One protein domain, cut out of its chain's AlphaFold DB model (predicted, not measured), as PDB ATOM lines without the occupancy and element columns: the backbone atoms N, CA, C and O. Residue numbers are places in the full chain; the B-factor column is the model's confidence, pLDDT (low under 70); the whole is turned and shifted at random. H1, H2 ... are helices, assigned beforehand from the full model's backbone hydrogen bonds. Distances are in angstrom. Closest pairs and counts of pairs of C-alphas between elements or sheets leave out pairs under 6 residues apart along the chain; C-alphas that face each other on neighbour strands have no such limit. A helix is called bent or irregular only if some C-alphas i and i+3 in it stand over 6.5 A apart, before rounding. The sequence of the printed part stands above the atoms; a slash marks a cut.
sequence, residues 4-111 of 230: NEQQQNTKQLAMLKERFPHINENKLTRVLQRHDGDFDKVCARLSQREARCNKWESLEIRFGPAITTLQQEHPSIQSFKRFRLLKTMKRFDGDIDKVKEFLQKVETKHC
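What this domain is: This is residues 4 to 111 of the 230 residues of the protein "Hypothetical protein" of Adineta steineri (UniProt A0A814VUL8). The shape is a dumbbell: the long arm H3a joins two small helical heads, H1 with H2 at one end and H3b, H4, H5 and H6 at the other. The 108 printed residues hold six named helices, H1 to H6 in chain order, and no named strand: the class is all helix. The whole is only just extended, close to loose, with a radius of gyration of the C-alphas of 19.9 A and spans of 60 by 28 by 20 A.

How they stand to each other: Start at H1, residues 4 to 19; its residues 13 to 17 alone touch H2, residues 25 to 34, at a steep tilt of 57 degrees, the closest C-alphas, Leu 13 and Leu 28, 6.8 A apart. Next comes H3, residues 39 to 73, assigned as one helix by its hydrogen bonds but bent, with C-alphas 62 and 65 7.7 A apart; its arms H3a, residues 39 to 62, and H3b, residues 65 to 73, stand at a steep tilt of 58 degrees. H2 only just touches residues 39 to 42 of H3a, with 3 pairs of C-alphas within 8 A, the closest Leu 32 and Val 42 at 6.2 A. H3b and H4, residues 75 to 79, only just touch, with 3 such pairs and only at the corner, the closest C-alphas Gln 71 and Gln 78 at 5.5 A. Residues 56 to 60 of H3a touch H5, residues 82 to 91, about perpendicular at 77 degrees, the closest C-alphas Leu 59 and Leu 86 at 6.4 A. H5 only just touches residues 96 to 99 of H6, residues 96 to 111, with 3 such pairs, the closest Thr 88 and Val 99 at 6.4 A. H1 and H2 are apart from H3b, H4, H5 and H6. Every O i to N i+4 pair is within hydrogen-bond range in H1, H2, H3a, H3b, H5 and H6; H4 has 0 of 1, and 1 of 2 O i to N i+3 pairs.

Where its parts are: Find C-alpha 4 at (-83.557, -33.164, -11.916), from which H1 runs 22.9 A. H3a runs 34.3 A from C-alpha 39 at (-67.999, -31.047, -9.611), and H6 runs 22.4 A to C-alpha 111 at (-31.030, -59.474, -19.208).

The domain as a whole: The two C-alphas farthest apart, Asn 4 and Asp 97, are 60.8 A apart. The printed part has no cut, the five links are tight, and residues 110 to 111 have pLDDT under 70.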
ATOM      1  N   ASN A   4     -84.417 -34.210 -12.471       87.75
ATOM      2  CA  ASN A   4     -83.557 -33.164 -11.916       87.75
ATOM      3  C   ASN A   4     -82.064 -33.541 -11.879       87.75
ATOM      4  O   ASN A   4     -81.217 -32.706 -12.186       87.75
ATOM      5  N   GLU A   5     -81.721 -34.793 -11.563       86.00
ATOM      6  CA  GLU A   5     -80.321 -35.252 -11.514       86.00
ATOM      7  C   GLU A   5     -79.706 -35.291 -12.915       86.00
ATOM      8  O   GLU A   5     -78.547 -34.928 -13.112       86.00
ATOM      9  N   GLN A   6     -80.494 -35.693 -13.915       86.00
ATOM     10  CA  GLN A   6     -80.049 -35.692 -15.308       86.00
ATOM     11  C   GLN A   6     -79.794 -34.266 -15.805       86.00
ATOM     12  O   GLN A   6     -78.755 -34.018 -16.412       86.00
ATOM     13  N   GLN A   7     -80.683 -33.318 -15.490       91.19
ATOM     14  CA  GLN A   7     -80.493 -31.905 -15.832       91.19
ATOM     15  C   GLN A   7     -79.298 -31.267 -15.108       91.19
ATOM     16  O   GLN A   7     -78.609 -30.418 -15.673       91.19
ATOM     17  N   GLN A   8     -79.026 -31.658 -13.863       92.19
ATOM     18  CA  GLN A   8     -77.856 -31.172 -13.134       92.19
ATOM     19  C   GLN A   8     -76.555 -31.710 -13.743       92.19
ATOM     20  O   GLN A   8     -75.621 -30.940 -13.970       92.19
ATOM     21  N   ASN A   9     -76.514 -32.999 -14.084       90.88
ATOM     22  CA  ASN A   9     -75.349 -33.620 -14.708       90.88
ATOM     23  C   ASN A   9     -75.047 -33.035 -16.095       90.88
ATOM     24  O   ASN A   9     -73.879 -32.832 -16.423       90.88
ATOM     25  N   THR A  10     -76.066 -32.721 -16.903       94.12
ATOM     26  CA  THR A  10     -75.853 -32.079 -18.214       94.12
ATOM     27  C   THR A  10     -75.301 -30.662 -18.070       94.12
ATOM     28  O   THR A  10     -74.357 -30.308 -18.777       94.12
ATOM     29  N   LYS A  11     -75.801 -29.873 -17.108       95.81
ATOM     30  CA  LYS A  11     -75.250 -28.542 -16.791       95.81
ATOM     31  C   LYS A  11     -73.789 -28.621 -16.338       95.81
ATOM     32  O   LYS A  11     -72.945 -27.896 -16.859       95.81
ATOM     33  N   GLN A  12     -73.472 -29.531 -15.417       95.56
ATOM     34  CA  GLN A  12     -72.098 -29.741 -14.950       95.56
ATOM     35  C   GLN A  12     -71.166 -30.184 -16.085       95.56
ATOM     36  O   GLN A  12     -70.033 -29.714 -16.173       95.56
ATOM     37  N   LEU A  13     -71.634 -31.058 -16.980       96.31
ATOM     38  CA  LEU A  13     -70.859 -31.508 -18.133       96.31
ATOM     39  C   LEU A  13     -70.536 -30.354 -19.092       96.31
ATOM     40  O   LEU A  13     -69.393 -30.250 -19.537       96.31
ATOM     41  N   ALA A  14     -71.501 -29.464 -19.353       97.00
ATOM     42  CA  ALA A  14     -71.287 -28.267 -20.165       97.00
ATOM     43  C   ALA A  14     -70.223 -27.343 -19.546       97.00
ATOM     44  O   ALA A  14     -69.271 -26.967 -20.229       97.00
ATOM     45  N   MET A  15     -70.304 -27.079 -18.236       97.38
ATOM     46  CA  MET A  15     -69.299 -26.281 -17.515       97.38
ATOM     47  C   MET A  15     -67.899 -26.920 -17.561       97.38
ATOM     48  O   MET A  15     -66.893 -26.236 -17.748       97.38
ATOM     49  N   LEU A  16     -67.805 -28.247 -17.417       96.88
ATOM     50  CA  LEU A  16     -66.528 -28.959 -17.549       96.88
ATOM     51  C   LEU A  16     -65.975 -28.890 -18.973       96.88
ATOM     52  O   LEU A  16     -64.758 -28.846 -19.147       96.88
ATOM     53  N   LYS A  17     -66.846 -28.904 -19.986       97.25
ATOM     54  CA  LYS A  17     -66.446 -28.839 -21.392       97.25
ATOM     55  C   LYS A  17     -65.929 -27.456 -21.772       97.25
ATOM     56  O   LYS A  17     -64.938 -27.377 -22.489       97.25
ATOM     57  N   GLU A  18     -66.547 -26.404 -21.245       96.81
ATOM     58  CA  GLU A  18     -66.068 -25.027 -21.379       96.81
ATOM     59  C   GLU A  18     -64.679 -24.863 -20.746       96.81
ATOM     60  O   GLU A  18     -63.759 -24.346 -21.377       96.81
ATOM     61  N   ARG A  19     -64.488 -25.391 -19.529       96.25
ATOM     62  CA  ARG A  19     -63.215 -25.277 -18.803       96.25
ATOM     63  C   ARG A  19     -62.098 -26.163 -19.364       96.25
ATOM     64  O   ARG A  19     -60.933 -25.790 -19.291       96.25
ATOM     65  N   PHE A  20     -62.430 -27.335 -19.905       95.81
ATOM     66  CA  PHE A  20     -61.464 -28.308 -20.431       95.81
ATOM     67  C   PHE A  20     -61.824 -28.738 -21.867       95.81
ATOM     68  O   PHE A  20     -62.163 -29.907 -22.108       95.81
ATOM     69  N   PRO A  21     -61.717 -27.830 -22.855       95.44
ATOM     70  CA  PRO A  21     -62.247 -28.044 -24.205       95.44
ATOM     71  C   PRO A  21     -61.570 -29.204 -24.942       95.44
ATOM     72  O   PRO A  21     -62.218 -29.935 -25.696       95.44
ATOM     73  N   HIS A  22     -60.288 -29.439 -24.663       94.00
ATOM     74  CA  HIS A  22     -59.478 -30.502 -25.258       94.00
ATOM     75  C   HIS A  22     -59.835 -31.913 -24.746       94.00
ATOM     76  O   HIS A  22     -59.366 -32.916 -25.288       94.00
ATOM     77  N   ILE A  23     -60.658 -32.034 -23.697       93.75
ATOM     78  CA  ILE A  23     -61.060 -33.331 -23.149       93.75
ATOM     79  C   ILE A  23     -62.332 -33.824 -23.847       93.75
ATOM     80  O   ILE A  23     -63.325 -33.110 -23.996       93.75
ATOM     81  N   ASN A  24     -62.300 -35.083 -24.285       96.06
ATOM     82  CA  ASN A  24     -63.455 -35.755 -24.877       96.06
ATOM     83  C   ASN A  24     -64.605 -35.866 -23.855       96.06
ATOM     84  O   ASN A  24     -64.385 -36.276 -22.714       96.06
ATOM     85  N   GLU A  25     -65.825 -35.557 -24.289       95.38
ATOM     86  CA  GLU A  25     -67.035 -35.540 -23.461       95.38
ATOM     87  C   GLU A  25     -67.306 -36.875 -22.753       95.38
ATOM     88  O   GLU A  25     -67.473 -36.891 -21.537       95.38
ATOM     89  N   ASN A  26     -67.171 -38.015 -23.443       96.25
ATOM     90  CA  ASN A  26     -67.330 -39.349 -22.843       96.25
ATOM     91  C   ASN A  26     -66.408 -39.563 -21.637       96.25
ATOM     92  O   ASN A  26     -66.708 -40.316 -20.709       96.25
ATOM     93  N   LYS A  27     -65.237 -38.925 -21.657       95.06
ATOM     94  CA  LYS A  27     -64.284 -38.992 -20.558       95.06
ATOM     95  C   LYS A  27     -64.714 -38.111 -19.395       95.06
ATOM     96  O   LYS A  27     -64.569 -38.556 -18.261       95.06
ATOM     97  N   LEU A  28     -65.215 -36.907 -19.669       95.94
ATOM     98  CA  LEU A  28     -65.768 -36.015 -18.652       95.94
ATOM     99  C   LEU A  28     -66.943 -36.696 -17.945       95.94
ATOM    100  O   LEU A  28     -66.912 -36.801 -16.724       95.94
ATOM    101  N   THR A  29     -67.867 -37.306 -18.694       95.19
ATOM    102  CA  THR A  29     -68.999 -38.072 -18.146       95.19
ATOM    103  C   THR A  29     -68.535 -39.210 -17.237       95.19
ATOM    104  O   THR A  29     -69.002 -39.333 -16.109       95.19
ATOM    105  N   ARG A  30     -67.544 -40.011 -17.663       96.00
ATOM    106  CA  ARG A  30     -66.986 -41.088 -16.819       96.00
ATOM    107  C   ARG A  30     -66.303 -40.568 -15.557       96.00
ATOM    108  O   ARG A  30     -66.296 -41.262 -14.546       96.00
ATOM    109  N   VAL A  31     -65.640 -39.412 -15.619       95.88
ATOM    110  CA  VAL A  31     -64.977 -38.825 -14.445       95.88
ATOM    111  C   VAL A  31     -66.019 -38.258 -13.484       95.88
ATOM    112  O   VAL A  31     -65.892 -38.495 -12.288       95.88
ATOM    113  N   LEU A  32     -67.064 -37.609 -14.001       95.69
ATOM    114  CA  LEU A  32     -68.191 -37.113 -13.216       95.69
ATOM    115  C   LEU A  32     -68.920 -38.256 -12.494       95.69
ATOM    116  O   LEU A  32     -69.104 -38.193 -11.284       95.69
ATOM    117  N   GLN A  33     -69.208 -39.354 -13.202       94.38
ATOM    118  CA  GLN A  33     -69.815 -40.560 -12.620       94.38
ATOM    119  C   GLN A  33     -68.953 -41.209 -11.529       94.38
ATOM    120  O   GLN A  33     -69.481 -41.697 -10.542       94.38
ATOM    121  N   ARG A  34     -67.621 -41.220 -11.676       96.12
ATOM    122  CA  ARG A  34     -66.712 -41.794 -10.661       96.12
ATOM    123  C   ARG A  34     -66.632 -40.993  -9.369       96.12
ATOM    124  O   ARG A  34     -66.100 -41.504  -8.388       96.12
ATOM    125  N   HIS A  35     -67.035 -39.732  -9.417       95.81
ATOM    126  CA  HIS A  35     -67.023 -38.825  -8.280       95.81
ATOM    127  C   HIS A  35     -68.449 -38.466  -7.851       95.81
ATOM    128  O   HIS A  35     -68.631 -37.439  -7.212       95.81
ATOM    129  N   ASP A  36     -69.440 -39.287  -8.217       94.00
ATOM    130  CA  ASP A  36     -70.841 -39.138  -7.808       94.00
ATOM    131  C   ASP A  36     -71.428 -37.742  -8.106       94.00
ATOM    132  O   ASP A  36     -72.249 -37.226  -7.355       94.00
ATOM    133  N   GLY A  37     -70.987 -37.099  -9.195       91.19
ATOM    134  CA  GLY A  37     -71.437 -35.747  -9.556       91.19
ATOM    135  C   GLY A  37     -70.776 -34.602  -8.770       91.19
ATOM    136  O   GLY A  37     -71.167 -33.445  -8.933       91.19
ATOM    137  N   ASP A  38     -69.760 -34.883  -7.946       96.19
ATOM    138  CA  ASP A  38     -68.983 -33.869  -7.222       96.19
ATOM    139  C   ASP A  38     -68.098 -33.067  -8.193       96.19
ATOM    140  O   ASP A  38     -66.991 -33.469  -8.576       96.19
ATOM    141  N   PHE A  39     -68.620 -31.917  -8.617       95.56
ATOM    142  CA  PHE A  39     -67.999 -31.047  -9.611       95.56
ATOM    143  C   PHE A  39     -66.618 -30.531  -9.182       95.56
ATOM    144  O   PHE A  39     -65.709 -30.464 -10.015       95.56
ATOM    145  N   ASP A  40     -66.421 -30.224  -7.899       96.62
ATOM    146  CA  ASP A  40     -65.160 -29.679  -7.389       96.62
ATOM    147  C   ASP A  40     -64.056 -30.733  -7.401       96.62
ATOM    148  O   ASP A  40     -62.948 -30.479  -7.892       96.62
ATOM    149  N   LYS A  41     -64.362 -31.963  -6.960       96.81
ATOM    150  CA  LYS A  41     -63.421 -33.090  -7.072       96.81
ATOM    151  C   LYS A  41     -63.051 -33.364  -8.526       96.81
ATOM    152  O   LYS A  41     -61.878 -33.621  -8.823       96.81
ATOM    153  N   VAL A  42     -64.017 -33.282  -9.440       97.06
ATOM    154  CA  VAL A  42     -63.774 -33.462 -10.877       97.06
ATOM    155  C   VAL A  42     -62.881 -32.346 -11.422       97.06
ATOM    156  O   VAL A  42     -61.865 -32.647 -12.054       97.06
ATOM    157  N   CYS A  43     -63.177 -31.079 -11.125       96.62
ATOM    158  CA  CYS A  43     -62.362 -29.936 -11.539       96.62
ATOM    159  C   CYS A  43     -60.927 -30.029 -11.012       96.62
ATOM    160  O   CYS A  43     -59.975 -29.866 -11.784       96.62
ATOM    161  N   ALA A  44     -60.743 -30.353  -9.730       96.88
ATOM    162  CA  ALA A  44     -59.422 -30.545  -9.134       96.88
ATOM    163  C   ALA A  44     -58.657 -31.679  -9.835       96.88
ATOM    164  O   ALA A  44     -57.474 -31.549 -10.169       96.88
ATOM    165  N   ARG A  45     -59.342 -32.790 -10.129       95.75
ATOM    166  CA  ARG A  45     -58.747 -33.945 -10.806       95.75
ATOM    167  C   ARG A  45     -58.325 -33.638 -12.244       95.75
ATOM    168  O   ARG A  45     -57.270 -34.120 -12.673       95.75
ATOM    169  N   LEU A  46     -59.133 -32.884 -12.985       96.00
ATOM    170  CA  LEU A  46     -58.842 -32.480 -14.362       96.00
ATOM    171  C   LEU A  46     -57.728 -31.430 -14.415       96.00
ATOM    172  O   LEU A  46     -56.777 -31.625 -15.167       96.00
ATOM    173  N   SER A  47     -57.741 -30.440 -13.523       95.25
ATOM    174  CA  SER A  47     -56.654 -29.455 -13.391       95.25
ATOM    175  C   SER A  47     -55.316 -30.137 -13.076       95.25
ATOM    176  O   SER A  47     -54.295 -29.887 -13.711       95.25
ATOM    177  N   GLN A  48     -55.313 -31.110 -12.154       94.38
ATOM    178  CA  GLN A  48     -54.116 -31.900 -11.842       94.38
ATOM    179  C   GLN A  48     -53.649 -32.759 -13.030       94.38
ATOM    180  O   GLN A  48     -52.473 -33.124 -13.147       94.38
ATOM    181  N   ARG A  49     -54.567 -33.176 -13.900       92.69
ATOM    182  CA  ARG A  49     -54.227 -33.903 -15.124       92.69
ATOM    183  C   ARG A  49     -53.592 -32.963 -16.146       92.69
ATOM    184  O   ARG A  49     -52.548 -33.331 -16.668       92.69
ATOM    185  N   GLU A  50     -54.181 -31.803 -16.388       92.56
ATOM    186  CA  GLU A  50     -53.665 -30.786 -17.306       92.56
ATOM    187  C   GLU A  50     -52.278 -30.303 -16.880       92.56
ATOM    188  O   GLU A  50     -51.335 -30.401 -17.657       92.56
ATOM    189  N   ALA A  51     -52.087 -29.974 -15.600       92.19
ATOM    190  CA  ALA A  51     -50.772 -29.625 -15.060       92.19
ATOM    191  C   ALA A  51     -49.722 -30.729 -15.293       92.19
ATOM    192  O   ALA A  51     -48.547 -30.453 -15.545       92.19
ATOM    193  N   ARG A  52     -50.128 -32.007 -15.237       90.00
ATOM    194  CA  ARG A  52     -49.242 -33.118 -15.605       90.00
ATOM    195  C   ARG A  52     -48.966 -33.144 -17.105       90.00
ATOM    196  O   ARG A  52     -47.812 -33.356 -17.446       90.00
ATOM    197  N   CYS A  53     -49.967 -32.961 -17.965       89.31
ATOM    198  CA  CYS A  53     -49.778 -32.891 -19.419       89.31
ATOM    199  C   CYS A  53     -48.810 -31.763 -19.795       89.31
ATOM    200  O   CYS A  53     -47.785 -32.053 -20.400       89.31
ATOM    201  N   ASN A  54     -49.042 -30.543 -19.307       90.69
ATOM    202  CA  ASN A  54     -48.196 -29.376 -19.582       90.69
ATOM    203  C   ASN A  54     -46.757 -29.600 -19.107       90.69
ATOM    204  O   ASN A  54     -45.793 -29.258 -19.789       90.69
ATOM    205  N   LYS A  55     -46.581 -30.253 -17.950       92.75
ATOM    206  CA  LYS A  55     -45.255 -30.658 -17.470       92.75
ATOM    207  C   LYS A  55     -44.561 -31.629 -18.429       92.75
ATOM    208  O   LYS A  55     -43.345 -31.552 -18.573       92.75
ATOM    209  N   TRP A  56     -45.291 -32.564 -19.037       92.12
ATOM    210  CA  TRP A  56     -44.715 -33.492 -20.014       92.12
ATOM    211  C   TRP A  56     -44.421 -32.815 -21.341       92.12
ATOM    212  O   TRP A  56     -43.346 -33.048 -21.873       92.12
ATOM    213  N   GLU A  57     -45.306 -31.948 -21.824       92.81
ATOM    214  CA  GLU A  57     -45.073 -31.148 -23.029       92.81
ATOM    215  C   GLU A  57     -43.852 -30.243 -22.871       92.81
ATOM    216  O   GLU A  57     -42.990 -30.223 -23.738       92.81
ATOM    217  N   SER A  58     -43.687 -29.588 -21.720       94.50
ATOM    218  CA  SER A  58     -42.485 -28.798 -21.430       94.50
ATOM    219  C   SER A  58     -41.202 -29.639 -21.478       94.50
ATOM    220  O   SER A  58     -40.187 -29.203 -22.021       94.50
ATOM    221  N   LEU A  59     -41.236 -30.870 -20.954       95.00
ATOM    222  CA  LEU A  59     -40.098 -31.789 -21.047       95.00
ATOM    223  C   LEU A  59     -39.870 -32.290 -22.473       95.00
ATOM    224  O   LEU A  59     -38.725 -32.480 -22.863       95.00
ATOM    225  N   GLU A  60     -40.940 -32.515 -23.228       95.81
ATOM    226  CA  GLU A  60     -40.898 -32.928 -24.627       95.81
ATOM    227  C   GLU A  60     -40.288 -31.829 -25.500       95.81
ATOM    228  O   GLU A  60     -39.408 -32.109 -26.301       95.81
ATOM    229  N   ILE A  61     -40.654 -30.568 -25.275       95.88
ATOM    230  CA  ILE A  61     -40.038 -29.419 -25.943       95.88
ATOM    231  C   ILE A  61     -38.549 -29.336 -25.586       95.88
ATOM    232  O   ILE A  61     -37.709 -29.165 -26.466       95.88
ATOM    233  N   ARG A  62     -38.202 -29.495 -24.302       96.31
ATOM    234  CA  ARG A  62     -36.816 -29.339 -23.832       96.31
ATOM    235  C   ARG A  62     -35.892 -30.483 -24.252       96.31
ATOM    236  O   ARG A  62     -34.740 -30.238 -24.591       96.31
ATOM    237  N   PHE A  63     -36.356 -31.728 -24.176       97.38
ATOM    238  CA  PHE A  63     -35.517 -32.923 -24.336       97.38
ATOM    239  C   PHE A  63     -35.908 -33.800 -25.529       97.38
ATOM    240  O   PHE A  63     -35.178 -34.734 -25.853       97.38
ATOM    241  N   GLY A  64     -37.035 -33.534 -26.188       96.06
ATOM    242  CA  GLY A  64     -37.539 -34.319 -27.314       96.06
ATOM    243  C   GLY A  64     -36.534 -34.464 -28.457       96.06
ATOM    244  O   GLY A  64     -36.304 -35.604 -28.866       96.06
ATOM    245  N   PRO A  65     -35.880 -33.380 -28.927       96.56
ATOM    246  CA  PRO A  65     -34.852 -33.477 -29.962       96.56
ATOM    247  C   PRO A  65     -33.688 -34.384 -29.545       96.56
ATOM    248  O   PRO A  65     -33.358 -35.321 -30.266       96.56
ATOM    249  N   ALA A  66     -33.147 -34.189 -28.337       95.38
ATOM    250  CA  ALA A  66     -32.044 -34.995 -27.811       95.38
ATOM    251  C   ALA A  66     -32.420 -36.477 -27.644       95.38
ATOM    252  O   ALA A  66     -31.610 -37.359 -27.914       95.38
ATOM    253  N   ILE A  67     -33.660 -36.775 -27.235       94.88
ATOM    254  CA  ILE A  67     -34.170 -38.152 -27.173       94.88
ATOM    255  C   ILE A  67     -34.235 -38.768 -28.569       94.88
ATOM    256  O   ILE A  67     -33.858 -39.926 -28.726       94.88
ATOM    257  N   THR A  68     -34.697 -38.021 -29.573       94.88
ATOM    258  CA  THR A  68     -34.755 -38.508 -30.955       94.88
ATOM    259  C   THR A  68     -33.354 -38.811 -31.484       94.88
ATOM    260  O   THR A  68     -33.146 -39.905 -32.004       94.88
ATOM    261  N   THR A  69     -32.378 -37.920 -31.273       95.06
ATOM    262  CA  THR A  69     -30.970 -38.165 -31.636       95.06
ATOM    263  C   THR A  69     -30.413 -39.390 -30.914       95.06
ATOM    264  O   THR A  69     -29.854 -40.281 -31.546       95.06
ATOM    265  N   LEU A  70     -30.653 -39.510 -29.604       93.12
ATOM    266  CA  LEU A  70     -30.221 -40.666 -28.818       93.12
ATOM    267  C   LEU A  70     -30.802 -41.988 -29.352       93.12
ATOM    268  O   LEU A  70     -30.100 -42.994 -29.400       93.12
ATOM    269  N   GLN A  71     -32.075 -41.996 -29.753       93.00
ATOM    270  CA  GLN A  71     -32.749 -43.171 -30.319       93.00
ATOM    271  C   GLN A  71     -32.308 -43.498 -31.755       93.00
ATOM    272  O   GLN A  71     -32.469 -44.642 -32.183       93.00
ATOM    273  N   GLN A  72     -31.789 -42.516 -32.496       92.75
ATOM    274  CA  GLN A  72     -31.168 -42.720 -33.806       92.75
ATOM    275  C   GLN A  72     -29.755 -43.296 -33.661       92.75
ATOM    276  O   GLN A  72     -29.423 -44.256 -34.346       92.75
ATOM    277  N   GLU A  73     -28.955 -42.757 -32.737       92.44
ATOM    278  CA  GLU A  73     -27.600 -43.247 -32.444       92.44
ATOM    279  C   GLU A  73     -27.598 -44.654 -31.827       92.44
ATOM    280  O   GLU A  73     -26.693 -45.440 -32.088       92.44
ATOM    281  N   HIS A  74     -28.601 -44.976 -30.999       90.12
ATOM    282  CA  HIS A  74     -28.666 -46.229 -30.239       90.12
ATOM    283  C   HIS A  74     -30.024 -46.916 -30.433       90.12
ATOM    284  O   HIS A  74     -30.935 -46.740 -29.616       90.12
ATOM    285  N   PRO A  75     -30.180 -47.745 -31.483       88.25
ATOM    286  CA  PRO A  75     -31.444 -48.421 -31.779       88.25
ATOM    287  C   PRO A  75     -31.974 -49.310 -30.641       88.25
ATOM    288  O   PRO A  75     -33.187 -49.450 -30.496       88.25
ATOM    289  N   SER A  76     -31.108 -49.856 -29.776       85.88
ATOM    290  CA  SER A  76     -31.528 -50.631 -28.591       85.88
ATOM    291  C   SER A  76     -32.449 -49.831 -27.654       85.88
ATOM    292  O   SER A  76     -33.406 -50.371 -27.084       85.88
ATOM    293  N   ILE A  77     -32.240 -48.511 -27.582       86.31
ATOM    294  CA  ILE A  77     -32.997 -47.589 -26.729       86.31
ATOM    295  C   ILE A  77     -34.406 -47.309 -27.291       86.31
ATOM    296  O   ILE A  77     -35.288 -46.842 -26.563       86.31
ATOM    297  N   GLN A  78     -34.691 -47.640 -28.556       86.00
ATOM    298  CA  GLN A  78     -36.022 -47.437 -29.152       86.00
ATOM    299  C   GLN A  78     -37.122 -48.245 -28.454       86.00
ATOM    300  O   GLN A  78     -38.276 -47.819 -28.413       86.00
ATOM    301  N   SER A  79     -36.763 -49.370 -27.831       86.25
ATOM    302  CA  SER A  79     -37.684 -50.195 -27.040       86.25
ATOM    303  C   SER A  79     -38.229 -49.479 -25.789       86.25
ATOM    304  O   SER A  79     -39.268 -49.858 -25.234       86.25
ATOM    305  N   PHE A  80     -37.566 -48.412 -25.327       87.19
ATOM    306  CA  PHE A  80     -37.995 -47.663 -24.155       87.19
ATOM    307  C   PHE A  80     -39.144 -46.711 -24.488       87.19
ATOM    308  O   PHE A  80     -39.069 -45.858 -25.369       87.19
ATOM    309  N   LYS A  81     -40.206 -46.777 -23.679       91.69
ATOM    310  CA  LYS A  81     -41.324 -45.825 -23.761       91.69
ATOM    311  C   LYS A  81     -40.814 -44.385 -23.608       91.69
ATOM    312  O   LYS A  81     -40.184 -44.074 -22.597       91.69
ATOM    313  N   ARG A  82     -41.194 -43.491 -24.531       91.88
ATOM    314  CA  ARG A  82     -40.775 -42.072 -24.579       91.88
ATOM    315  C   ARG A  82     -40.884 -41.341 -23.236       91.88
ATOM    316  O   ARG A  82     -39.936 -40.714 -22.781       91.88
ATOM    317  N   PHE A  83     -41.995 -41.534 -22.526       91.00
ATOM    318  CA  PHE A  83     -42.207 -40.994 -21.175       91.00
ATOM    319  C   PHE A  83     -41.087 -41.349 -20.178       91.00
ATOM    320  O   PHE A  83     -40.694 -40.541 -19.335       91.00
ATOM    321  N   ARG A  84     -40.572 -42.582 -20.244       91.25
ATOM    322  CA  ARG A  84     -39.495 -43.053 -19.367       91.25
ATOM    323  C   ARG A  84     -38.172 -42.374 -19.716       91.25
ATOM    324  O   ARG A  84     -37.418 -42.054 -18.797       91.25
ATOM    325  N   LEU A  85     -37.929 -42.112 -20.999       94.06
ATOM    326  CA  LEU A  85     -36.758 -41.373 -21.468       94.06
ATOM    327  C   LEU A  85     -36.816 -39.917 -21.002       94.06
ATOM    328  O   LEU A  85     -35.890 -39.487 -20.329       94.06
ATOM    329  N   LEU A  86     -37.939 -39.215 -21.191       94.44
ATOM    330  CA  LEU A  86     -38.129 -37.839 -20.695       94.44
ATOM    331  C   LEU A  86     -37.868 -37.707 -19.192       94.44
ATOM    332  O   LEU A  86     -37.222 -36.768 -18.735       94.44
ATOM    333  N   LYS A  87     -38.356 -38.668 -18.398       93.88
ATOM    334  CA  LYS A  87     -38.128 -38.669 -16.950       93.88
ATOM    335  C   LYS A  87     -36.651 -38.875 -16.602       93.88
ATOM    336  O   LYS A  87     -36.173 -38.281 -15.641       93.88
ATOM    337  N   THR A  88     -35.961 -39.731 -17.350       94.69
ATOM    338  CA  THR A  88     -34.528 -39.998 -17.162       94.69
ATOM    339  C   THR A  88     -33.698 -38.787 -17.578       94.69
ATOM    340  O   THR A  88     -32.852 -38.364 -16.802       94.69
ATOM    341  N   MET A  89     -34.020 -38.165 -18.716       96.06
ATOM    342  CA  MET A  89     -33.412 -36.911 -19.170       96.06
ATOM    343  C   MET A  89     -33.563 -35.819 -18.118       96.06
ATOM    344  O   MET A  89     -32.572 -35.237 -17.703       96.06
ATOM    345  N   LYS A  90     -34.779 -35.615 -17.591       95.50
ATOM    346  CA  LYS A  90     -35.003 -34.664 -16.497       95.50
ATOM    347  C   LYS A  90     -34.128 -34.965 -15.277       95.50
ATOM    348  O   LYS A  90     -33.633 -34.043 -14.652       95.50
ATOM    349  N   ARG A  91     -33.995 -36.239 -14.900       95.50
ATOM    350  CA  ARG A  91     -33.240 -36.649 -13.707       95.50
ATOM    351  C   ARG A  91     -31.750 -36.319 -13.808       95.50
ATOM    352  O   ARG A  91     -31.119 -36.108 -12.785       95.50
ATOM    353  N   PHE A  92     -31.202 -36.331 -15.015       96.12
ATOM    354  CA  PHE A  92     -29.798 -36.025 -15.269       96.12
ATOM    355  C   PHE A  92     -29.631 -34.680 -15.989       96.12
ATOM    356  O   PHE A  92     -28.623 -34.468 -16.647       96.12
ATOM    357  N   ASP A  93     -30.636 -33.800 -15.912       93.62
ATOM    358  CA  ASP A  93     -30.656 -32.466 -16.529       93.62
ATOM    359  C   ASP A  93     -30.308 -32.410 -18.029       93.62
ATOM    360  O   ASP A  93     -29.895 -31.378 -18.551       93.62
ATOM    361  N   GLY A  94     -30.553 -33.505 -18.753       91.94
ATOM    362  CA  GLY A  94     -30.243 -33.636 -20.177       91.94
ATOM    363  C   GLY A  94     -28.831 -34.138 -20.488       91.94
ATOM    364  O   GLY A  94     -28.476 -34.191 -21.659       91.94
ATOM    365  N   ASP A  95     -28.045 -34.534 -19.484       96.00
ATOM    366  CA  ASP A  95     -26.738 -35.176 -19.662       96.00
ATOM    367  C   ASP A  95     -26.906 -36.544 -20.347       96.00
ATOM    368  O   ASP A  95     -27.372 -37.524 -19.751       96.00
ATOM    369  N   ILE A  96     -26.564 -36.584 -21.635       93.62
ATOM    370  CA  ILE A  96     -26.782 -37.738 -22.509       93.62
ATOM    371  C   ILE A  96     -25.938 -38.935 -22.059       93.62
ATOM    372  O   ILE A  96     -26.427 -40.066 -22.099       93.62
ATOM    373  N   ASP A  97     -24.717 -38.710 -21.579       93.56
ATOM    374  CA  ASP A  97     -23.800 -39.785 -21.196       93.56
ATOM    375  C   ASP A  97     -24.274 -40.486 -19.923       93.56
ATOM    376  O   ASP A  97     -24.360 -41.718 -19.877       93.56
ATOM    377  N   LYS A  98     -24.726 -39.719 -18.922       95.19
ATOM    378  CA  LYS A  98     -25.356 -40.292 -17.718       95.19
ATOM    379  C   LYS A  98     -26.640 -41.054 -18.042       95.19
ATOM    380  O   LYS A  98     -26.930 -42.084 -17.426       95.19
ATOM    381  N   VAL A  99     -27.425 -40.568 -19.004       94.94
ATOM    382  CA  VAL A  99     -28.645 -41.249 -19.463       94.94
ATOM    383  C   VAL A  99     -28.295 -42.568 -20.156       94.94
ATOM    384  O   VAL A  99     -28.912 -43.585 -19.831       94.94
ATOM    385  N   LYS A 100     -27.289 -42.580 -21.042       92.31
ATOM    386  CA  LYS A 100     -26.769 -43.789 -21.705       92.31
ATOM    387  C   LYS A 100     -26.310 -44.820 -20.670       92.31
ATOM    388  O   LYS A 100     -26.811 -45.945 -20.667       92.31
ATOM    389  N   GLU A 101     -25.465 -44.418 -19.721       94.06
ATOM    390  CA  GLU A 101     -24.965 -45.295 -18.656       94.06
ATOM    391  C   GLU A 101     -26.113 -45.871 -17.804       94.06
ATOM    392  O   GLU A 101     -26.152 -47.065 -17.484       94.06
ATOM    393  N   PHE A 102     -27.096 -45.039 -17.445       94.19
ATOM    394  CA  PHE A 102     -28.261 -45.485 -16.686       94.19
ATOM    395  C   PHE A 102     -29.108 -46.501 -17.460       94.19
ATOM    396  O   PHE A 102     -29.556 -47.490 -16.873       94.19
ATOM    397  N   LEU A 103     -29.346 -46.274 -18.755       91.62
ATOM    398  CA  LEU A 103     -30.130 -47.181 -19.593       91.62
ATOM    399  C   LEU A 103     -29.410 -48.517 -19.788       91.62
ATOM    400  O   LEU A 103     -30.027 -49.559 -19.574       91.62
ATOM    401  N   GLN A 104     -28.098 -48.501 -20.022       89.38
ATOM    402  CA  GLN A 104     -27.280 -49.712 -20.109       89.38
ATOM    403  C   GLN A 104     -27.296 -50.513 -18.794       89.38
ATOM    404  O   GLN A 104     -27.458 -51.737 -18.784       89.38
ATOM    405  N   LYS A 105     -27.248 -49.832 -17.639       90.00
ATOM    406  CA  LYS A 105     -27.437 -50.464 -16.316       90.00
ATOM    407  C   LYS A 105     -28.834 -51.068 -16.132       90.00
ATOM    408  O   LYS A 105     -29.006 -51.993 -15.338       90.00
ATOM    409  N   VAL A 106     -29.860 -50.525 -16.784       86.94
ATOM    410  CA  VAL A 106     -31.233 -51.053 -16.715       86.94
ATOM    411  C   VAL A 106     -31.397 -52.271 -17.618       86.94
ATOM    412  O   VAL A 106     -32.032 -53.234 -17.182       86.94
ATOM    413  N   GLU A 107     -30.830 -52.229 -18.824       82.88
ATOM    414  CA  GLU A 107     -30.821 -53.344 -19.775       82.88
ATOM    415  C   GLU A 107     -30.082 -54.548 -19.193       82.88
ATOM    416  O   GLU A 107     -30.675 -55.613 -19.052       82.88
ATOM    417  N   THR A 108     -28.851 -54.360 -18.710       81.94
ATOM    418  CA  THR A 108     -28.064 -55.432 -18.065       81.94
ATOM    419  C   THR A 108     -28.807 -56.072 -16.886       81.94
ATOM    420  O   THR A 108     -28.819 -57.293 -16.732       81.94
ATOM    421  N   LYS A 109     -29.529 -55.278 -16.081       77.12
ATOM    422  CA  LYS A 109     -30.378 -55.791 -14.989       77.12
ATOM    423  C   LYS A 109     -31.612 -56.565 -15.457       77.12
ATOM    424  O   LYS A 109     -32.103 -57.390 -14.686       77.12
ATOM    425  N   HIS A 110     -32.155 -56.275 -16.639       63.44
ATOM    426  CA  HIS A 110     -33.262 -57.049 -17.214       63.44
ATOM    427  C   HIS A 110     -32.752 -58.334 -17.871       63.44
ATOM    428  O   HIS A 110     -33.306 -59.395 -17.603       63.44
ATOM    429  N   CYS A 111     -31.625 -58.288 -18.586       53.78
ATOM    430  CA  CYS A 111     -31.030 -59.474 -19.208       53.78
ATOM    431  C   CYS A 111     -30.631 -60.562 -18.194       53.78
ATOM    432  O   CYS A 111     -30.731 -61.745 -18.506       53.78
TER     433      CYS A 111